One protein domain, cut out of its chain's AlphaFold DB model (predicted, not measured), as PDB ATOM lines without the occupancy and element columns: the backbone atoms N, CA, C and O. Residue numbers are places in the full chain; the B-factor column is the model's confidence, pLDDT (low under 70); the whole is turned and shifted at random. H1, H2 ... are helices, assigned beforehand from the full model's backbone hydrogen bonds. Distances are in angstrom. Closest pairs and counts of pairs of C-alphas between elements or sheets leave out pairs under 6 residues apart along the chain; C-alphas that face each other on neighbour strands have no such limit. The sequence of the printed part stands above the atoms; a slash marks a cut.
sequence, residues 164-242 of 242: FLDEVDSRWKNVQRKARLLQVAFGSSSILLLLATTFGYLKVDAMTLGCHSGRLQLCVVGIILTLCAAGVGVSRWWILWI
ATOM      1  N   PHE A 164     161.556 173.696 115.857       91.12
ATOM      2  CA  PHE A 164     160.669 174.524 116.674       91.12
ATOM      3  C   PHE A 164     159.619 173.664 117.382       91.12
ATOM      4  O   PHE A 164     159.420 173.798 118.591       91.12
ATOM      5  N   LEU A 165     158.975 172.750 116.649       91.06
ATOM      6  CA  LEU A 165     157.979 171.841 117.219       91.06
ATOM      7  C   LEU A 165     158.589 170.883 118.250       91.06
ATOM      8  O   LEU A 165     157.960 170.643 119.278       91.06
ATOM      9  N   ASP A 166     159.810 170.400 118.025       93.12
ATOM     10  CA  ASP A 166     160.533 169.549 118.977       93.12
ATOM     11  C   ASP A 166     160.820 170.281 120.298       93.12
ATOM     12  O   ASP A 166     160.645 169.717 121.383       93.12
ATOM     13  N   GLU A 167     161.217 171.555 120.239       93.00
ATOM     14  CA  GLU A 167     161.440 172.371 121.438       93.00
ATOM     15  C   GLU A 167     160.117 172.683 122.158       93.00
ATOM     16  O   GLU A 167     160.034 172.581 123.388       93.00
ATOM     17  N   VAL A 168     159.052 172.993 121.411       93.25
ATOM     18  CA  VAL A 168     157.701 173.179 121.964       93.25
ATOM     19  C   VAL A 168     157.215 171.903 122.661       93.25
ATOM     20  O   VAL A 168     156.751 171.966 123.803       93.25
ATOM     21  N   ASP A 169     157.381 170.738 122.035       94.19
ATOM     22  CA  ASP A 169     157.021 169.441 122.612       94.19
ATOM     23  C   ASP A 169     157.879 169.100 123.844       94.19
ATOM     24  O   ASP A 169     157.365 168.643 124.870       94.19
ATOM     25  N   SER A 170     159.180 169.401 123.812       94.69
ATOM     26  CA  SER A 170     160.077 169.260 124.966       94.69
ATOM     27  C   SER A 170     159.607 170.103 126.158       94.69
ATOM     28  O   SER A 170     159.487 169.600 127.289       94.69
ATOM     29  N   ARG A 171     159.259 171.374 125.923       93.94
ATOM     30  CA  ARG A 171     158.697 172.265 126.951       93.94
ATOM     31  C   ARG A 171     157.353 171.764 127.459       93.94
ATOM     32  O   ARG A 171     157.134 171.744 128.673       93.94
ATOM     33  N   TRP A 172     156.491 171.278 126.576       93.06
ATOM     34  CA  TRP A 172     155.202 170.714 126.957       93.06
ATOM     35  C   TRP A 172     155.361 169.468 127.838       93.06
ATOM     36  O   TRP A 172     154.782 169.385 128.926       93.06
ATOM     37  N   LYS A 173     156.249 168.545 127.460       92.50
ATOM     38  CA  LYS A 173     156.627 167.385 128.283       92.50
ATOM     39  C   LYS A 173     157.190 167.808 129.639       92.50
ATOM     40  O   LYS A 173     156.930 167.143 130.645       92.50
ATOM     41  N   ASN A 174     157.941 168.907 129.717       93.69
ATOM     42  CA  ASN A 174     158.414 169.455 130.993       93.69
ATOM     43  C   ASN A 174     157.262 169.936 131.883       93.69
ATOM     44  O   ASN A 174     157.252 169.621 133.077       93.69
ATOM     45  N   VAL A 175     156.282 170.642 131.316       89.69
ATOM     46  CA  VAL A 175     155.074 171.075 132.038       89.69
ATOM     47  C   VAL A 175     154.289 169.862 132.542       89.69
ATOM     48  O   VAL A 175     153.984 169.783 133.735       89.69
ATOM     49  N   GLN A 176     154.066 168.855 131.693       89.12
ATOM     50  CA  GLN A 176     153.383 167.620 132.093       89.12
ATOM     51  C   GLN A 176     154.120 166.873 133.212       89.12
ATOM     52  O   GLN A 176     153.496 166.402 134.167       89.12
ATOM     53  N   ARG A 177     155.454 166.777 133.137       91.69
ATOM     54  CA  ARG A 177     156.265 166.154 134.194       91.69
ATOM     55  C   ARG A 177     156.119 166.892 135.524       91.69
ATOM     56  O   ARG A 177     155.923 166.241 136.550       91.69
ATOM     57  N   LYS A 178     156.157 168.228 135.515       89.06
ATOM     58  CA  LYS A 178     155.948 169.046 136.723       89.06
ATOM     59  C   LYS A 178     154.548 168.855 137.306       89.06
ATOM     60  O   LYS A 178     154.426 168.677 138.516       89.06
ATOM     61  N   ALA A 179     153.515 168.818 136.462       85.06
ATOM     62  CA  ALA A 179     152.143 168.575 136.901       85.06
ATOM     63  C   ALA A 179     151.995 167.202 137.584       85.06
ATOM     64  O   ALA A 179     151.446 167.113 138.682       85.06
ATOM     65  N   ARG A 180     152.572 166.141 137.000       87.12
ATOM     66  CA  ARG A 180     152.571 164.793 137.600       87.12
ATOM     67  C   ARG A 180     153.325 164.747 138.930       87.12
ATOM     68  O   ARG A 180     152.853 164.129 139.880       87.12
ATOM     69  N   LEU A 181     154.478 165.413 139.021       91.88
ATOM     70  CA  LEU A 181     155.240 165.498 140.270       91.88
ATOM     71  C   LEU A 181     154.451 166.216 141.366       91.88
ATOM     72  O   LEU A 181     154.412 165.731 142.495       91.88
ATOM     73  N   LEU A 182     153.785 167.324 141.035       85.50
ATOM     74  CA  LEU A 182     152.914 168.028 141.975       85.50
ATOM     75  C   LEU A 182     151.763 167.137 142.441       85.50
ATOM     76  O   LEU A 182     151.507 167.065 143.639       85.50
ATOM     77  N   GLN A 183     151.125 166.395 141.536       81.19
ATOM     78  CA  GLN A 183     150.055 165.463 141.893       81.19
ATOM     79  C   GLN A 183     150.529 164.388 142.889       81.19
ATOM     80  O   GLN A 183     149.856 164.130 143.890       81.19
ATOM     81  N   VAL A 184     151.710 163.803 142.671       87.56
ATOM     82  CA  VAL A 184     152.309 162.823 143.599       87.56
ATOM     83  C   VAL A 184     152.699 163.479 144.929       87.56
ATOM     84  O   VAL A 184     152.471 162.902 145.998       87.56
ATOM     85  N   ALA A 185     153.241 164.699 144.896       89.06
ATOM     86  CA  ALA A 185     153.595 165.452 146.097       89.06
ATOM     87  C   ALA A 185     152.355 165.761 146.953       89.06
ATOM     88  O   ALA A 185     152.359 165.493 148.153       89.06
ATOM     89  N   PHE A 186     151.262 166.228 146.346       85.06
ATOM     90  CA  PHE A 186     149.997 166.447 147.051       85.06
ATOM     91  C   PHE A 186     149.405 165.143 147.596       85.06
ATOM     92  O   PHE A 186     148.965 165.106 148.747       85.06
ATOM     93  N   GLY A 187     149.447 164.057 146.816       83.12
ATOM     94  CA  GLY A 187     148.984 162.741 147.259       83.12
ATOM     95  C   GLY A 187     149.740 162.236 148.494       83.12
ATOM     96  O   GLY A 187     149.132 161.871 149.500       83.12
ATOM     97  N   SER A 188     151.072 162.271 148.450       88.00
ATOM     98  CA  SER A 188     151.933 161.841 149.563       88.00
ATOM     99  C   SER A 188     151.839 162.759 150.787       88.00
ATOM    100  O   SER A 188     151.749 162.268 151.914       88.00
ATOM    101  N   SER A 189     151.788 164.077 150.583       88.75
ATOM    102  CA  SER A 189     151.605 165.062 151.655       88.75
ATOM    103  C   SER A 189     150.278 164.853 152.390       88.75
ATOM    104  O   SER A 189     150.255 164.834 153.620       88.75
ATOM    105  N   SER A 190     149.192 164.588 151.657       83.31
ATOM    106  CA  SER A 190     147.877 164.286 152.238       83.31
ATOM    107  C   SER A 190     147.916 163.050 153.148       83.31
ATOM    108  O   SER A 190     147.402 163.077 154.270       83.31
ATOM    109  N   ILE A 191     148.610 161.987 152.722       85.69
ATOM    110  CA  ILE A 191     148.791 160.773 153.532       85.69
ATOM    111  C   ILE A 191     149.587 161.085 154.805       85.69
ATOM    112  O   ILE A 191     149.174 160.694 155.898       85.69
ATOM    113  N   LEU A 192     150.702 161.813 154.695       90.75
ATOM    114  CA  LEU A 192     151.513 162.194 155.854       90.75
ATOM    115  C   LEU A 192     150.731 163.061 156.843       90.75
ATOM    116  O   LEU A 192     150.821 162.836 158.050       90.75
ATOM    117  N   LEU A 193     149.926 164.001 156.348       86.25
ATOM    118  CA  LEU A 193     149.062 164.836 157.175       86.25
ATOM    119  C   LEU A 193     148.030 163.988 157.937       86.25
ATOM    120  O   LEU A 193     147.803 164.206 159.132       86.25
ATOM    121  N   LEU A 194     147.442 162.985 157.281       83.00
ATOM    122  CA  LEU A 194     146.503 162.054 157.908       83.00
ATOM    123  C   LEU A 194     147.180 161.224 159.012       83.00
ATOM    124  O   LEU A 194     146.642 161.097 160.119       83.00
ATOM    125  N   LEU A 195     148.382 160.695 158.754       87.00
ATOM    126  CA  LEU A 195     149.164 159.983 159.770       87.00
ATOM    127  C   LEU A 195     149.529 160.905 160.938       87.00
ATOM    128  O   LEU A 195     149.289 160.551 162.090       87.00
ATOM    129  N   ALA A 196     150.045 162.102 160.667       89.00
ATOM    130  CA  ALA A 196     150.399 163.069 161.704       89.00
ATOM    131  C   ALA A 196     149.189 163.418 162.589       89.00
ATOM    132  O   ALA A 196     149.303 163.447 163.815       89.00
ATOM    133  N   THR A 197     148.013 163.592 161.980       83.75
ATOM    134  CA  THR A 197     146.761 163.874 162.696       83.75
ATOM    135  C   THR A 197     146.344 162.706 163.594       83.75
ATOM    136  O   THR A 197     146.012 162.911 164.762       83.75
ATOM    137  N   THR A 198     146.399 161.466 163.095       83.06
ATOM    138  CA  THR A 198     146.051 160.275 163.899       83.06
ATOM    139  C   THR A 198     147.035 160.031 165.046       83.06
ATOM    140  O   THR A 198     146.606 159.729 166.161       83.06
ATOM    141  N   PHE A 199     148.338 160.226 164.829       89.00
ATOM    142  CA  PHE A 199     149.339 160.153 165.900       89.00
ATOM    143  C   PHE A 199     149.157 161.261 166.941       89.00
ATOM    144  O   PHE A 199     149.219 160.990 168.143       89.00
ATOM    145  N   GLY A 200     148.892 162.493 166.496       86.94
ATOM    146  CA  GLY A 200     148.572 163.614 167.379       86.94
ATOM    147  C   GLY A 200     147.358 163.308 168.255       86.94
ATOM    148  O   GLY A 200     147.410 163.500 169.469       86.94
ATOM    149  N   TYR A 201     146.313 162.729 167.661       81.50
ATOM    150  CA  TYR A 201     145.120 162.295 168.382       81.50
ATOM    151  C   TYR A 201     145.436 161.258 169.468       81.50
ATOM    152  O   TYR A 201     145.063 161.447 170.625       81.50
ATOM    153  N   LEU A 202     146.160 160.187 169.124       84.75
ATOM    154  CA  LEU A 202     146.505 159.129 170.083       84.75
ATOM    155  C   LEU A 202     147.348 159.655 171.248       84.75
ATOM    156  O   LEU A 202     147.170 159.224 172.387       84.75
ATOM    157  N   LYS A 203     148.249 160.605 170.982       87.12
ATOM    158  CA  LYS A 203     149.081 161.219 172.022       87.12
ATOM    159  C   LYS A 203     148.251 162.054 173.001       87.12
ATOM    160  O   LYS A 203     148.485 161.976 174.205       87.12
ATOM    161  N   VAL A 204     147.279 162.819 172.503       83.12
ATOM    162  CA  VAL A 204     146.363 163.607 173.347       83.12
ATOM    163  C   VAL A 204     145.437 162.695 174.164       83.12
ATOM    164  O   VAL A 204     145.209 162.954 175.346       83.12
ATOM    165  N   ASP A 205     144.956 161.594 173.582       80.31
ATOM    166  CA  ASP A 205     144.133 160.599 174.291       80.31
ATOM    167  C   ASP A 205     144.920 159.925 175.428       80.31
ATOM    168  O   ASP A 205     144.434 159.819 176.556       80.31
ATOM    169  N   ALA A 206     146.189 159.580 175.177       84.62
ATOM    170  CA  ALA A 206     147.076 159.008 176.190       84.62
ATOM    171  C   ALA A 206     147.307 159.952 177.386       84.62
ATOM    172  O   ALA A 206     147.433 159.484 178.516       84.62
ATOM    173  N   MET A 207     147.332 161.270 177.160       89.62
ATOM    174  CA  MET A 207     147.487 162.262 178.234       89.62
ATOM    175  C   MET A 207     146.198 162.511 179.026       89.62
ATOM    176  O   MET A 207     146.263 162.901 180.187       89.62
ATOM    177  N   THR A 208     145.026 162.301 178.422       83.81
ATOM    178  CA  THR A 208     143.734 162.702 179.011       83.81
ATOM    179  C   THR A 208     142.992 161.571 179.727       83.81
ATOM    180  O   THR A 208     141.879 161.786 180.217       83.81
ATOM    181  N   LEU A 209     143.598 160.377 179.835       82.19
ATOM    182  CA  LEU A 209     143.083 159.221 180.593       82.19
ATOM    183  C   LEU A 209     141.624 158.844 180.244       82.19
ATOM    184  O   LEU A 209     140.921 158.228 181.044       82.19
ATOM    185  N   GLY A 210     141.149 159.207 179.048       69.94
ATOM    186  CA  GLY A 210     139.808 158.881 178.558       69.94
ATOM    187  C   GLY A 210     138.659 159.761 179.075       69.94
ATOM    188  O   GLY A 210     137.504 159.468 178.763       69.94
ATOM    189  N   CYS A 211     138.918 160.852 179.806       72.81
ATOM    190  CA  CYS A 211     137.840 161.684 180.376       72.81
ATOM    191  C   CYS A 211     137.043 162.505 179.329       72.81
ATOM    192  O   CYS A 211     135.962 163.012 179.630       72.81
ATOM    193  N   HIS A 212     137.536 162.642 178.089       67.38
ATOM    194  CA  HIS A 212     136.958 163.523 177.056       67.38
ATOM    195  C   HIS A 212     136.738 162.860 175.680       67.38
ATOM    196  O   HIS A 212     136.841 163.509 174.639       67.38
ATOM    197  N   SER A 213     136.361 161.579 175.648       68.38
ATOM    198  CA  SER A 213     136.225 160.814 174.392       68.38
ATOM    199  C   SER A 213     135.166 161.347 173.405       68.38
ATOM    200  O   SER A 213     135.346 161.221 172.197       68.38
ATOM    201  N   GLY A 214     134.084 161.978 173.881       72.50
ATOM    202  CA  GLY A 214     132.967 162.397 173.018       72.50
ATOM    203  C   GLY A 214     133.227 163.661 172.188       72.50
ATOM    204  O   GLY A 214     132.890 163.713 171.007       72.50
ATOM    205  N   ARG A 215     133.857 164.689 172.774       77.31
ATOM    206  CA  ARG A 215     134.106 165.971 172.078       77.31
ATOM    207  C   ARG A 215     135.265 165.882 171.084       77.31
ATOM    208  O   ARG A 215     135.238 166.534 170.046       77.31
ATOM    209  N   LEU A 216     136.244 165.031 171.373       69.75
ATOM    210  CA  LEU A 216     137.418 164.814 170.528       69.75
ATOM    211  C   LEU A 216     137.077 164.121 169.196       69.75
ATOM    212  O   LEU A 216     137.692 164.428 168.177       69.75
ATOM    213  N   GLN A 217     136.054 163.260 169.165       77.81
ATOM    214  CA  GLN A 217     135.603 162.616 167.926       77.81
ATOM    215  C   GLN A 217     135.034 163.611 166.906       77.81
ATOM    216  O   GLN A 217     135.294 163.464 165.713       77.81
ATOM    217  N   LEU A 218     134.322 164.652 167.356       79.62
ATOM    218  CA  LEU A 218     133.786 165.682 166.459       79.62
ATOM    219  C   LEU A 218     134.901 166.493 165.791       79.62
ATOM    220  O   LEU A 218     134.799 166.787 164.604       79.62
ATOM    221  N   CYS A 219     135.991 166.787 166.508       79.62
ATOM    222  CA  CYS A 219     137.145 167.468 165.917       79.62
ATOM    223  C   CYS A 219     137.813 166.623 164.827       79.62
ATOM    224  O   CYS A 219     138.134 167.148 163.765       79.62
ATOM    225  N   VAL A 220     137.993 165.318 165.058       78.38
ATOM    226  CA  VAL A 220     138.611 164.428 164.061       78.38
ATOM    227  C   VAL A 220     137.746 164.318 162.809       78.38
ATOM    228  O   VAL A 220     138.258 164.469 161.702       78.38
ATOM    229  N   VAL A 221     136.438 164.096 162.975       78.81
ATOM    230  CA  VAL A 221     135.499 164.058 161.843       78.81
ATOM    231  C   VAL A 221     135.500 165.397 161.111       78.81
ATOM    232  O   VAL A 221     135.555 165.405 159.886       78.81
ATOM    233  N   GLY A 222     135.517 166.506 161.855       84.06
ATOM    234  CA  GLY A 222     135.626 167.855 161.313       84.06
ATOM    235  C   GLY A 222     136.837 168.001 160.400       84.06
ATOM    236  O   GLY A 222     136.651 168.312 159.234       84.06
ATOM    237  N   ILE A 223     138.041 167.688 160.892       82.75
ATOM    238  CA  ILE A 223     139.297 167.804 160.130       82.75
ATOM    239  C   ILE A 223     139.270 166.950 158.863       82.75
ATOM    240  O   ILE A 223     139.659 167.425 157.800       82.75
ATOM    241  N   ILE A 224     138.810 165.699 158.952       81.69
ATOM    242  CA  ILE A 224     138.724 164.816 157.780       81.69
ATOM    243  C   ILE A 224     137.746 165.399 156.757       81.69
ATOM    244  O   ILE A 224     138.045 165.411 155.564       81.69
ATOM    245  N   LEU A 225     136.604 165.924 157.212       82.06
ATOM    246  CA  LEU A 225     135.606 166.527 156.338       82.06
ATOM    247  C   LEU A 225     136.143 167.792 155.656       82.06
ATOM    248  O   LEU A 225     135.964 167.935 154.447       82.06
ATOM    249  N   THR A 226     136.850 168.670 156.381       85.25
ATOM    250  CA  THR A 226     137.515 169.836 155.778       85.25
ATOM    251  C   THR A 226     138.599 169.414 154.798       85.25
ATOM    252  O   THR A 226     138.715 170.030 153.744       85.25
ATOM    253  N   LEU A 227     139.357 168.354 155.092       82.50
ATOM    254  CA  LEU A 227     140.392 167.852 154.191       82.50
ATOM    255  C   LEU A 227     139.795 167.290 152.897       82.50
ATOM    256  O   LEU A 227     140.291 167.582 151.811       82.50
ATOM    257  N   CYS A 228     138.706 166.526 152.997       80.94
ATOM    258  CA  CYS A 228     137.980 166.023 151.834       80.94
ATOM    259  C   CYS A 228     137.360 167.170 151.028       80.94
ATOM    260  O   CYS A 228     137.507 167.196 149.809       80.94
ATOM    261  N   ALA A 229     136.717 168.136 151.689       83.31
ATOM    262  CA  ALA A 229     136.125 169.293 151.022       83.31
ATOM    263  C   ALA A 229     137.188 170.145 150.310       83.31
ATOM    264  O   ALA A 229     137.005 170.509 149.148       83.31
ATOM    265  N   ALA A 230     138.324 170.399 150.965       85.88
ATOM    266  CA  ALA A 230     139.452 171.110 150.371       85.88
ATOM    267  C   ALA A 230     140.061 170.323 149.203       85.88
ATOM    268  O   ALA A 230     140.313 170.898 148.148       85.88
ATOM    269  N   GLY A 231     140.235 169.007 149.351       80.75
ATOM    270  CA  GLY A 231     140.752 168.140 148.293       80.75
ATOM    271  C   GLY A 231     139.864 168.129 147.046       80.75
ATOM    272  O   GLY A 231     140.373 168.278 145.938       80.75
ATOM    273  N   VAL A 232     138.541 168.025 147.214       80.69
ATOM    274  CA  VAL A 232     137.572 168.095 146.103       80.69
ATOM    275  C   VAL A 232     137.568 169.484 145.463       80.69
ATOM    276  O   VAL A 232     137.536 169.591 144.238       80.69
ATOM    277  N   GLY A 233     137.639 170.546 146.271       82.25
ATOM    278  CA  GLY A 233     137.704 171.922 145.778       82.25
ATOM    279  C   GLY A 233     138.946 172.174 144.925       82.25
ATOM    280  O   GLY A 233     138.828 172.658 143.803       82.25
ATOM    281  N   VAL A 234     140.121 171.772 145.419       83.31
ATOM    282  CA  VAL A 234     141.390 171.894 144.689       83.31
ATOM    283  C   VAL A 234     141.381 171.031 143.432       83.31
ATOM    284  O   VAL A 234     141.750 171.522 142.375       83.31
ATOM    285  N   SER A 235     140.909 169.783 143.510       75.88
ATOM    286  CA  SER A 235     140.788 168.895 142.346       75.88
ATOM    287  C   SER A 235     139.917 169.508 141.250       75.88
ATOM    288  O   SER A 235     140.322 169.535 140.090       75.88
ATOM    289  N   ARG A 236     138.739 170.022 141.609       79.56
ATOM    290  CA  ARG A 236     137.818 170.629 140.648       79.56
ATOM    291  C   ARG A 236     138.378 171.923 140.069       79.56
ATOM    292  O   ARG A 236     138.235 172.152 138.876       79.56
ATOM    293  N   TRP A 237     139.011 172.752 140.896       80.50
ATOM    294  CA  TRP A 237     139.651 173.982 140.435       80.50
ATOM    295  C   TRP A 237     140.816 173.691 139.485       80.50
ATOM    296  O   TRP A 237     140.942 174.356 138.467       80.50
ATOM    297  N   TRP A 238     141.596 172.648 139.770       76.50
ATOM    298  CA  TRP A 238     142.706 172.195 138.936       76.50
ATOM    299  C   TRP A 238     142.238 171.653 137.583       76.50
ATOM    300  O   TRP A 238     142.836 171.977 136.568       76.50
ATOM    301  N   ILE A 239     141.154 170.866 137.552       71.25
ATOM    302  CA  ILE A 239     140.555 170.353 136.303       71.25
ATOM    303  C   ILE A 239     139.946 171.483 135.468       71.25
ATOM    304  O   ILE A 239     139.926 171.393 134.256       71.25
ATOM    305  N   LEU A 240     139.448 172.549 136.096       70.06
ATOM    306  CA  LEU A 240     138.951 173.721 135.367       70.06
ATOM    307  C   LEU A 240     140.072 174.610 134.812       70.06
ATOM    308  O   LEU A 240     139.788 175.529 134.053       70.06
ATOM    309  N   TRP A 241     141.315 174.382 135.233       62.94
ATOM    310  CA  TRP A 241     142.488 175.158 134.827       62.94
ATOM    311  C   TRP A 241     143.386 174.422 133.819       62.94
ATOM    312  O   TRP A 241     144.358 175.011 133.350       62.94
ATOM    313  N   ILE A 242     143.101 173.146 133.535       59.53
ATOM    314  CA  ILE A 242     143.842 172.254 132.624       59.53
ATOM    315  C   ILE A 242     142.935 171.797 131.494       59.53
ATOM    316  O   ILE A 242     143.484 171.599 130.386       59.53
TER     317      ILE A 242
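This is residues 164 to 242 of the 242 residues of an uncharacterized protein of Planctomycetaceae bacterium (UniProt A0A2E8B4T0). A very long helix, H1, turns at one end through a tight link into a shorter helix, H2, which folds back nearly parallel in line but with a gap between the two. The whole is a thin rod, and residues 164 to 182 of H1 stick out at the end away from the link. The printed part has 79 residues with two named helices, H1 then H2, and no named strand; the class is all helix. It is extended, with a radius of gyration of the C-alphas of 19.6 A, and the C-alphas span 69 by 22 by 7 A.

The longest helix, H1, is residues 164 to 208, 65.7 A from first to last C-alpha. It begins at C-alpha 164, (160.669, 174.524, 116.674), and ends at C-alpha 208, (143.734, 162.702, 179.011). H2 is residues 213 to 239, 39.5 A long between the same kinds of points, and ends at C-alpha 239, (140.555, 170.353, 136.303).

H1 and H2 are close but not clearly touching, with 1 pair of C-alphas within 8 A. The closest C-alphas of the two helices are those of Asp 205 and Ser 213, 7.9 A apart. They run opposite ways at a shallow tilt of 5 degrees. Their centres are 16.6 A apart. In H1 every O i to N i+4 pair is within hydrogen-bond range; in H2 20 of 23 are.

The two C-alphas farthest apart are those of Phe 164 and Cys 211, at 68.9 A. Residues 206 to 212, of which 206 to 208 belong to H1, stand free, as do residues 236 to 242, of which 236 to 239 belong to H2. The printed part has no cut, and the link from H1 to H2 is tight. The mean pLDDT of the printed part is 83.3, and it is under 70 at residue 210, residues 212 to 213, residue 216 and residues 241 to 242.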